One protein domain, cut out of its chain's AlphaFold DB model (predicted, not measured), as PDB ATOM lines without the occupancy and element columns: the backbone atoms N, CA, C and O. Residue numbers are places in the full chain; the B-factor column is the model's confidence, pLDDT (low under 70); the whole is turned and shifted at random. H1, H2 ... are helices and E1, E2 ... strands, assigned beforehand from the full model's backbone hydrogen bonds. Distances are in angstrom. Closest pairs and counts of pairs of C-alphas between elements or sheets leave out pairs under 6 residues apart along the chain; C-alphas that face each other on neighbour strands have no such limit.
ATOM      1  N   GLY A   4      78.233   7.402  19.295       53.09
ATOM      2  CA  GLY A   4      77.592   6.381  20.135       53.09
ATOM      3  C   GLY A   4      78.200   4.973  20.052       53.09
ATOM      4  O   GLY A   4      77.788   4.101  20.813       53.09
ATOM      5  N   SER A   5      79.163   4.727  19.156       55.38
ATOM      6  CA  SER A   5      79.945   3.482  19.151       55.38
ATOM      7  C   SER A   5      81.010   3.488  20.256       55.38
ATOM      8  O   SER A   5      81.020   2.579  21.080       55.38
ATOM      9  N   LYS A   6      81.813   4.561  20.355       58.53
ATOM     10  CA  LYS A   6      82.885   4.730  21.359       58.53
ATOM     11  C   LYS A   6      82.374   4.812  22.805       58.53
ATOM     12  O   LYS A   6      83.057   4.388  23.728       58.53
ATOM     13  N   LEU A   7      81.161   5.330  23.015       61.22
ATOM     14  CA  LEU A   7      80.533   5.410  24.346       61.22
ATOM     15  C   LEU A   7      80.175   4.031  24.941       61.22
ATOM     16  O   LEU A   7      80.028   3.916  26.156       61.22
ATOM     17  N   LYS A   8      80.064   2.973  24.124       57.72
ATOM     18  CA  LYS A   8      79.744   1.613  24.602       57.72
ATOM     19  C   LYS A   8      80.895   0.965  25.377       57.72
ATOM     20  O   LYS A   8      80.644   0.134  26.245       57.72
ATOM     21  N   ASP A   9      82.133   1.381  25.116       59.69
ATOM     22  CA  ASP A   9      83.329   0.834  25.769       59.69
ATOM     23  C   ASP A   9      83.454   1.269  27.247       59.69
ATOM     24  O   ASP A   9      84.173   0.649  28.031       59.69
ATOM     25  N   LEU A  10      82.706   2.304  27.654       64.50
ATOM     26  CA  LEU A  10      82.732   2.895  28.999       64.50
ATOM     27  C   LEU A  10      81.861   2.151  30.035       64.50
ATOM     28  O   LEU A  10      81.779   2.578  31.181       64.50
ATOM     29  N   ASN A  11      81.235   1.023  29.672       65.38
ATOM     30  CA  ASN A  11      80.263   0.281  30.501       65.38
ATOM     31  C   ASN A  11      79.038   1.120  30.945       65.38
ATOM     32  O   ASN A  11      78.411   0.803  31.954       65.38
ATOM     33  N   MET A  12      78.692   2.171  30.196       76.69
ATOM     34  CA  MET A  12      77.512   3.004  30.454       76.69
ATOM     35  C   MET A  12      76.214   2.286  30.060       76.69
ATOM     36  O   MET A  12      76.175   1.516  29.095       76.69
ATOM     37  N   THR A  13      75.127   2.569  30.776       85.31
ATOM     38  CA  THR A  13      73.789   2.078  30.421       85.31
ATOM     39  C   THR A  13      73.290   2.711  29.111       85.31
ATOM     40  O   THR A  13      73.704   3.821  28.757       85.31
ATOM     41  N   PRO A  14      72.364   2.064  28.375       85.25
ATOM     42  CA  PRO A  14      71.802   2.634  27.146       85.25
ATOM     43  C   PRO A  14      71.174   4.023  27.341       85.25
ATOM     44  O   PRO A  14      71.293   4.881  26.465       85.25
ATOM     45  N   ASP A  15      70.561   4.263  28.504       87.12
ATOM     46  CA  ASP A  15      69.944   5.543  28.856       87.12
ATOM     47  C   ASP A  15      70.989   6.643  29.093       87.12
ATOM     48  O   ASP A  15      70.804   7.773  28.638       87.12
ATOM     49  N   GLU A  16      72.108   6.328  29.751       84.00
ATOM     50  CA  GLU A  16      73.236   7.253  29.922       84.00
ATOM     51  C   GLU A  16      73.876   7.596  28.576       84.00
ATOM     52  O   GLU A  16      74.054   8.776  28.275       84.00
ATOM     53  N   ILE A  17      74.124   6.600  27.717       84.44
ATOM     54  CA  ILE A  17      74.620   6.822  26.348       84.44
ATOM     55  C   ILE A  17      73.654   7.739  25.580       84.44
ATOM     56  O   ILE A  17      74.092   8.665  24.892       84.44
ATOM     57  N   GLY A  18      72.339   7.537  25.726       86.06
ATOM     58  CA  GLY A  18      71.310   8.397  25.140       86.06
ATOM     59  C   GLY A  18      71.325   9.833  25.678       86.06
ATOM     60  O   GLY A  18      71.179  10.777  24.898       86.06
ATOM     61  N   ARG A  19      71.536  10.025  26.988       87.81
ATOM     62  CA  ARG A  19      71.668  11.352  27.621       87.81
ATOM     63  C   ARG A  19      72.932  12.073  27.160       87.81
ATOM     64  O   ARG A  19      72.823  13.203  26.692       87.81
ATOM     65  N   PHE A  20      74.093  11.419  27.210       85.56
ATOM     66  CA  PHE A  20      75.352  11.994  26.728       85.56
ATOM     67  C   PHE A  20      75.273  12.344  25.241       85.56
ATOM     68  O   PHE A  20      75.624  13.457  24.865       85.56
ATOM     69  N   THR A  21      74.727  11.461  24.399       87.06
ATOM     70  CA  THR A  21      74.571  11.736  22.959       87.06
ATOM     71  C   THR A  21      73.732  12.993  22.698       87.06
ATOM     72  O   THR A  21      74.061  13.755  21.794       87.06
ATOM     73  N   LYS A  22      72.689  13.252  23.502       89.50
ATOM     74  CA  LYS A  22      71.900  14.495  23.428       89.50
ATOM     75  C   LYS A  22      72.659  15.709  23.970       89.50
ATOM     76  O   LYS A  22      72.606  16.767  23.357       89.50
ATOM     77  N   ALA A  23      73.387  15.568  25.079       87.75
ATOM     78  CA  ALA A  23      74.195  16.653  25.642       87.75
ATOM     79  C   ALA A  23      75.281  17.118  24.655       87.75
ATOM     80  O   ALA A  23      75.387  18.306  24.371       87.75
ATOM     81  N   PHE A  24      75.999  16.183  24.024       86.69
ATOM     82  CA  PHE A  24      76.998  16.467  22.985       86.69
ATOM     83  C   PHE A  24      76.420  17.006  21.661       86.69
ATOM     84  O   PHE A  24      77.195  17.377  20.783       86.69
ATOM     85  N   GLN A  25      75.094  17.067  21.498       90.00
ATOM     86  CA  GLN A  25      74.437  17.775  20.388       90.00
ATOM     87  C   GLN A  25      74.091  19.233  20.730       90.00
ATOM     88  O   GLN A  25      73.770  19.993  19.821       90.00
ATOM     89  N   ASN A  26      74.154  19.637  22.005       93.25
ATOM     90  CA  ASN A  26      73.956  21.025  22.416       93.25
ATOM     91  C   ASN A  26      75.294  21.783  22.380       93.25
ATOM     92  O   ASN A  26      76.233  21.445  23.104       93.25
ATOM     93  N   ASP A  27      75.371  22.834  21.565       91.56
ATOM     94  CA  ASP A  27      76.576  23.653  21.419       91.56
ATOM     95  C   ASP A  27      76.944  24.435  22.689       91.56
ATOM     96  O   ASP A  27      78.132  24.612  22.956       91.56
ATOM     97  N   GLU A  28      75.977  24.817  23.532       92.50
ATOM     98  CA  GLU A  28      76.263  25.428  24.841       92.50
ATOM     99  C   GLU A  28      76.977  24.440  25.769       92.50
ATOM    100  O   GLU A  28      77.976  24.784  26.396       92.50
ATOM    101  N   PHE A  29      76.513  23.186  25.814       92.25
ATOM    102  CA  PHE A  29      77.152  22.134  26.609       92.25
ATOM    103  C   PHE A  29      78.562  21.831  26.099       92.25
ATOM    104  O   PHE A  29      79.493  21.733  26.894       92.25
ATOM    105  N   ARG A  30      78.743  21.732  24.775       88.69
ATOM    106  CA  ARG A  30      80.067  21.546  24.160       88.69
ATOM    107  C   ARG A  30      81.017  22.692  24.503       88.69
ATOM    108  O   ARG A  30      82.184  22.429  24.771       88.69
ATOM    109  N   LYS A  31      80.522  23.934  24.501       93.69
ATOM    110  CA  LYS A  31      81.301  25.120  24.860       93.69
ATOM    111  C   LYS A  31      81.701  25.101  26.338       93.69
ATOM    112  O   LYS A  31      82.890  25.178  26.613       93.69
ATOM    113  N   MET A  32      80.757  24.902  27.261       91.81
ATOM    114  CA  MET A  32      81.060  24.805  28.698       91.81
ATOM    115  C   MET A  32      82.028  23.654  29.013       91.81
ATOM    116  O   MET A  32      82.922  23.805  29.838       91.81
ATOM    117  N   LEU A  33      81.887  22.509  28.335       89.75
ATOM    118  CA  LEU A  33      82.799  21.375  28.497       89.75
ATOM    119  C   LEU A  33      84.208  21.682  27.960       89.75
ATOM    120  O   LEU A  33      85.186  21.206  28.530       89.75
ATOM    121  N   HIS A  34      84.320  22.471  26.887       87.81
ATOM    122  CA  HIS A  34      85.604  22.945  26.361       87.81
ATOM    123  C   HIS A  34      86.260  23.946  27.316       87.81
ATOM    124  O   HIS A  34      87.418  23.761  27.667       87.81
ATOM    125  N   GLU A  35      85.506  24.941  27.792       90.69
ATOM    126  CA  GLU A  35      85.971  25.932  28.770       90.69
ATOM    127  C   GLU A  35      86.455  25.243  30.057       90.69
ATOM    128  O   GLU A  35      87.556  25.522  30.524       90.69
ATOM    129  N   TYR A  36      85.709  24.253  30.563       87.69
ATOM    130  CA  TYR A  36      86.133  23.415  31.689       87.69
ATOM    131  C   TYR A  36      87.399  22.597  31.380       87.69
ATOM    132  O   TYR A  36      88.314  22.534  32.200       87.69
ATOM    133  N   ALA A  37      87.493  21.983  30.195       85.12
ATOM    134  CA  ALA A  37      88.673  21.219  29.784       85.12
ATOM    135  C   ALA A  37      89.930  22.105  29.651       85.12
ATOM    136  O   ALA A  37      91.031  21.680  30.010       85.12
ATOM    137  N   GLU A  38      89.786  23.342  29.174       86.50
ATOM    138  CA  GLU A  38      90.847  24.356  29.154       86.50
ATOM    139  C   GLU A  38      91.217  24.798  30.577       86.50
ATOM    140  O   GLU A  38      92.402  24.848  30.921       86.50
ATOM    141  N   GLU A  39      90.223  25.028  31.437       86.56
ATOM    142  CA  GLU A  39      90.422  25.427  32.829       86.56
ATOM    143  C   GLU A  39      91.236  24.386  33.610       86.56
ATOM    144  O   GLU A  39      92.244  24.753  34.218       86.56
ATOM    145  N   ILE A  40      90.876  23.097  33.533       83.44
ATOM    146  CA  ILE A  40      91.592  22.014  34.234       83.44
ATOM    147  C   ILE A  40      92.925  21.634  33.585       83.44
ATOM    148  O   ILE A  40      93.771  21.032  34.245       83.44
ATOM    149  N   SER A  41      93.130  21.911  32.292       81.06
ATOM    150  CA  SER A  41      94.367  21.530  31.589       81.06
ATOM    151  C   SER A  41      95.480  22.569  31.738       81.06
ATOM    152  O   SER A  41      96.659  22.187  31.755       81.06
ATOM    153  N   THR A  42      95.112  23.842  31.922       87.62
ATOM    154  CA  THR A  42      96.017  24.990  32.062       87.62
ATOM    155  C   THR A  42      96.960  24.836  33.268       87.62
ATOM    156  O   THR A  42      96.495  24.640  34.393       87.62
ATOM    157  N   PRO A  43      98.293  24.956  33.091       86.62
ATOM    158  CA  PRO A  43      99.263  24.704  34.162       86.62
ATOM    159  C   PRO A  43      99.180  25.707  35.320       86.62
ATOM    160  O   PRO A  43      99.523  25.361  36.446       86.62
ATOM    161  N   GLU A  44      98.717  26.934  35.075       88.94
ATOM    162  CA  GLU A  44      98.499  27.933  36.129       88.94
ATOM    163  C   GLU A  44      97.312  27.571  37.027       88.94
ATOM    164  O   GLU A  44      97.402  27.686  38.245       88.94
ATOM    165  N   ASN A  45      96.216  27.082  36.443       87.06
ATOM    166  CA  ASN A  45      95.037  26.671  37.200       87.06
ATOM    167  C   ASN A  45      95.281  25.367  37.964       87.06
ATOM    168  O   ASN A  45      94.870  25.263  39.112       87.06
ATOM    169  N   LYS A  46      96.039  24.421  37.387       85.12
ATOM    170  CA  LYS A  46      96.529  23.237  38.117       85.12
ATOM    171  C   LYS A  46      97.310  23.625  39.372       85.12
ATOM    172  O   LYS A  46      97.036  23.089  40.437       85.12
ATOM    173  N   LYS A  47      98.223  24.600  39.270       88.00
ATOM    174  CA  LYS A  47      98.978  25.110  40.427       88.00
ATOM    175  C   LYS A  47      98.074  25.747  41.481       88.00
ATOM    176  O   LYS A  47      98.198  25.385  42.641       88.00
ATOM    177  N   LYS A  48      97.133  26.615  41.086       89.25
ATOM    178  CA  LYS A  48      96.143  27.194  42.019       89.25
ATOM    179  C   LYS A  48      95.338  26.105  42.731       89.25
ATOM    180  O   LYS A  48      95.197  26.148  43.943       89.25
ATOM    181  N   TYR A  49      94.879  25.095  41.996       86.38
ATOM    182  CA  TYR A  49      94.136  23.966  42.554       86.38
ATOM    183  C   TYR A  49      94.987  23.125  43.527       86.38
ATOM    184  O   TYR A  49      94.515  22.739  44.594       86.38
ATOM    185  N   GLU A  50      96.263  22.882  43.212       89.25
ATOM    186  CA  GLU A  50      97.214  22.231  44.127       89.25
ATOM    187  C   GLU A  50      97.485  23.078  45.387       89.25
ATOM    188  O   GLU A  50      97.554  22.531  46.488       89.25
ATOM    189  N   GLU A  51      97.584  24.406  45.256       88.44
ATOM    190  CA  GLU A  51      97.716  25.356  46.372       88.44
ATOM    191  C   GLU A  51      96.455  25.388  47.258       88.44
ATOM    192  O   GLU A  51      96.568  25.365  48.485       88.44
ATOM    193  N   GLU A  52      95.260  25.361  46.662       88.75
ATOM    194  CA  GLU A  52      93.973  25.291  47.369       88.75
ATOM    195  C   GLU A  52      93.813  23.974  48.141       88.75
ATOM    196  O   GLU A  52      93.499  24.001  49.333       88.75
ATOM    197  N   ILE A  53      94.098  22.816  47.523       86.50
ATOM    198  CA  ILE A  53      94.099  21.530  48.246       86.50
ATOM    199  C   ILE A  53      95.137  21.565  49.373       86.50
ATOM    200  O   ILE A  53      94.866  21.076  50.471       86.50
ATOM    201  N   LYS A  54      96.315  22.158  49.134       87.69
ATOM    202  CA  LYS A  54      97.353  22.262  50.162       87.69
ATOM    203  C   LYS A  54      96.890  23.077  51.365       87.69
ATOM    204  O   LYS A  54      97.116  22.639  52.490       87.69
ATOM    205  N   LEU A  55      96.213  24.203  51.146       87.00
ATOM    206  CA  LEU A  55      95.634  25.001  52.224       87.00
ATOM    207  C   LEU A  55      94.558  24.213  52.994       87.00
ATOM    208  O   LEU A  55      94.602  24.165  54.221       87.00
ATOM    209  N   LEU A  56      93.650  23.532  52.287       84.69
ATOM    210  CA  LEU A  56      92.572  22.738  52.893       84.69
ATOM    211  C   LEU A  56      93.091  21.568  53.746       84.69
ATOM    212  O   LEU A  56      92.573  21.317  54.833       84.69
ATOM    213  N   GLU A  57      94.123  20.852  53.295       83.19
ATOM    214  CA  GLU A  57      94.758  19.797  54.098       83.19
ATOM    215  C   GLU A  57      95.581  20.382  55.264       83.19
ATOM    216  O   GLU A  57      95.577  19.824  56.365       83.19
ATOM    217  N   GLN A  58      96.190  21.561  55.088       84.69
ATOM    218  CA  GLN A  58      96.902  22.260  56.159       84.69
ATOM    219  C   GLN A  58      95.955  22.703  57.290       84.69
ATOM    220  O   GLN A  58      96.290  22.534  58.464       84.69
ATOM    221  N   GLU A  59      94.746  23.181  56.978       82.50
ATOM    222  CA  GLU A  59      93.702  23.500  57.971       82.50
ATOM    223  C   GLU A  59      93.256  22.276  58.800       82.50
ATOM    224  O   GLU A  59      92.861  22.406  59.973       82.50
ATOM    225  N   ARG A  60      93.361  21.079  58.207       78.19
ATOM    226  CA  ARG A  60      93.083  19.773  58.832       78.19
ATOM    227  C   ARG A  60      94.270  19.217  59.632       78.19
ATOM    228  O   ARG A  60      94.091  18.278  60.408       78.19
ATOM    229  N   GLY A  61      95.449  19.832  59.519       80.69
ATOM    230  CA  GLY A  61      96.658  19.468  60.262       80.69
ATOM    231  C   GLY A  61      97.711  18.695  59.459       80.69
ATOM    232  O   GLY A  61      98.622  18.131  60.067       80.69
ATOM    233  N   MET A  62      97.609  18.654  58.126       80.94
ATOM    234  CA  MET A  62      98.505  17.896  57.242       80.94
ATOM    235  C   MET A  62      99.251  18.823  56.267       80.94
ATOM    236  O   MET A  62      98.628  19.550  55.500       80.94
ATOM    237  N   ASP A  63     100.585  18.771  56.231       83.88
ATOM    238  CA  ASP A  63     101.345  19.290  55.085       83.88
ATOM    239  C   ASP A  63     101.259  18.280  53.940       83.88
ATOM    240  O   ASP A  63     101.558  17.093  54.122       83.88
ATOM    241  N   ILE A  64     100.874  18.750  52.754       84.69
ATOM    242  CA  ILE A  64     100.866  17.929  51.544       84.69
ATOM    243  C   ILE A  64     101.812  18.471  50.480       84.69
ATOM    244  O   ILE A  64     102.048  19.680  50.358       84.69
ATOM    245  N   GLN A  65     102.372  17.544  49.710       86.38
ATOM    246  CA  GLN A  65     103.331  17.824  48.649       86.38
ATOM    247  C   GLN A  65     103.009  16.933  47.446       86.38
ATOM    248  O   GLN A  65     102.977  15.704  47.562       86.38
TER     249      GLN A  65
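Overview. This is residues 4 to 65 of the 488 residues of the protein "Protein kintoun" of Hucho hucho (huchen) (UniProt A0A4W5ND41). The model is an open arch without a core: H3 makes the span, the longest helix, H4, slopes away from one end of it as one leg, and H2 makes the other leg. The short H1 packs on H2 at the foot of that leg, while strand E1 folds back beside the far part of H4. The printed part has 62 residues with four named helices and one named strand, in the order H1, H2, H3, H4, E1, and its class is mostly helix. It is extended, with a radius of gyration of the C-alphas of 17.5 A, and its C-alphas span 45 by 24 by 16 A.

Along the chain. H4, residues 43 to 60, runs 25.9 A from its first to its last C-alpha, from Pro 43 at (99.263, 24.704, 34.162) to Arg 60 at (93.083, 19.773, 58.832). H3, residues 27 to 41, measures 20.6 A. H2, residues 14 to 23, measures 14.3 A. H1, residues 4 to 10, begins with C-alpha 4 at (77.592, 6.381, 20.135) and measures 10.8 A. E1, residues 62 to 65, measures 9.9 A and ends with C-alpha 65 at (103.331, 17.824, 48.649).

Arrangement. H4 and E1 have 6 pairs of C-alphas within 8 A, the closest being those of Lys 54 and Ile 64, 5.7 A apart. E1 pairs with no named strand. H4 and H3 are close but not clearly touching, with the closest C-alphas, those of Ile 40 and Lys 46, 6.4 A apart. Their lines are only just about perpendicular, at 70.3 degrees. H3 and H2 are close but not clearly touching, with the closest C-alphas, those of Ala 23 and Phe 29, 6.3 A apart, and their lines are about perpendicular at 88 degrees. H2 and H1 touch, with the closest C-alphas, those of Leu 7 and Ile 17, 6.4 A apart. They run opposite ways at a steep tilt of 59 degrees. H2 and H4 are apart, and H1 is apart from H3, H4 and E1. In H2, H3 and H4 every O i to N i+4 pair is within hydrogen-bond range; in H1 0 of 3 are, beside 3 of 4 O i to N i+3 pairs.

Size, cuts and confidence. The two C-alphas farthest apart, those of Ser 5 and Gly 61, are 47.2 A apart. The outline is elongated, and residues 25 to 32, 34 to 39 and 41 to 48 stand free. The four links, H1 to H2, H2 to H3, H3 to H4 and H4 to E1, are tight. The printed part has no cut. The mean pLDDT of the printed part is 83.2, and residues 4 to 11 are under 70.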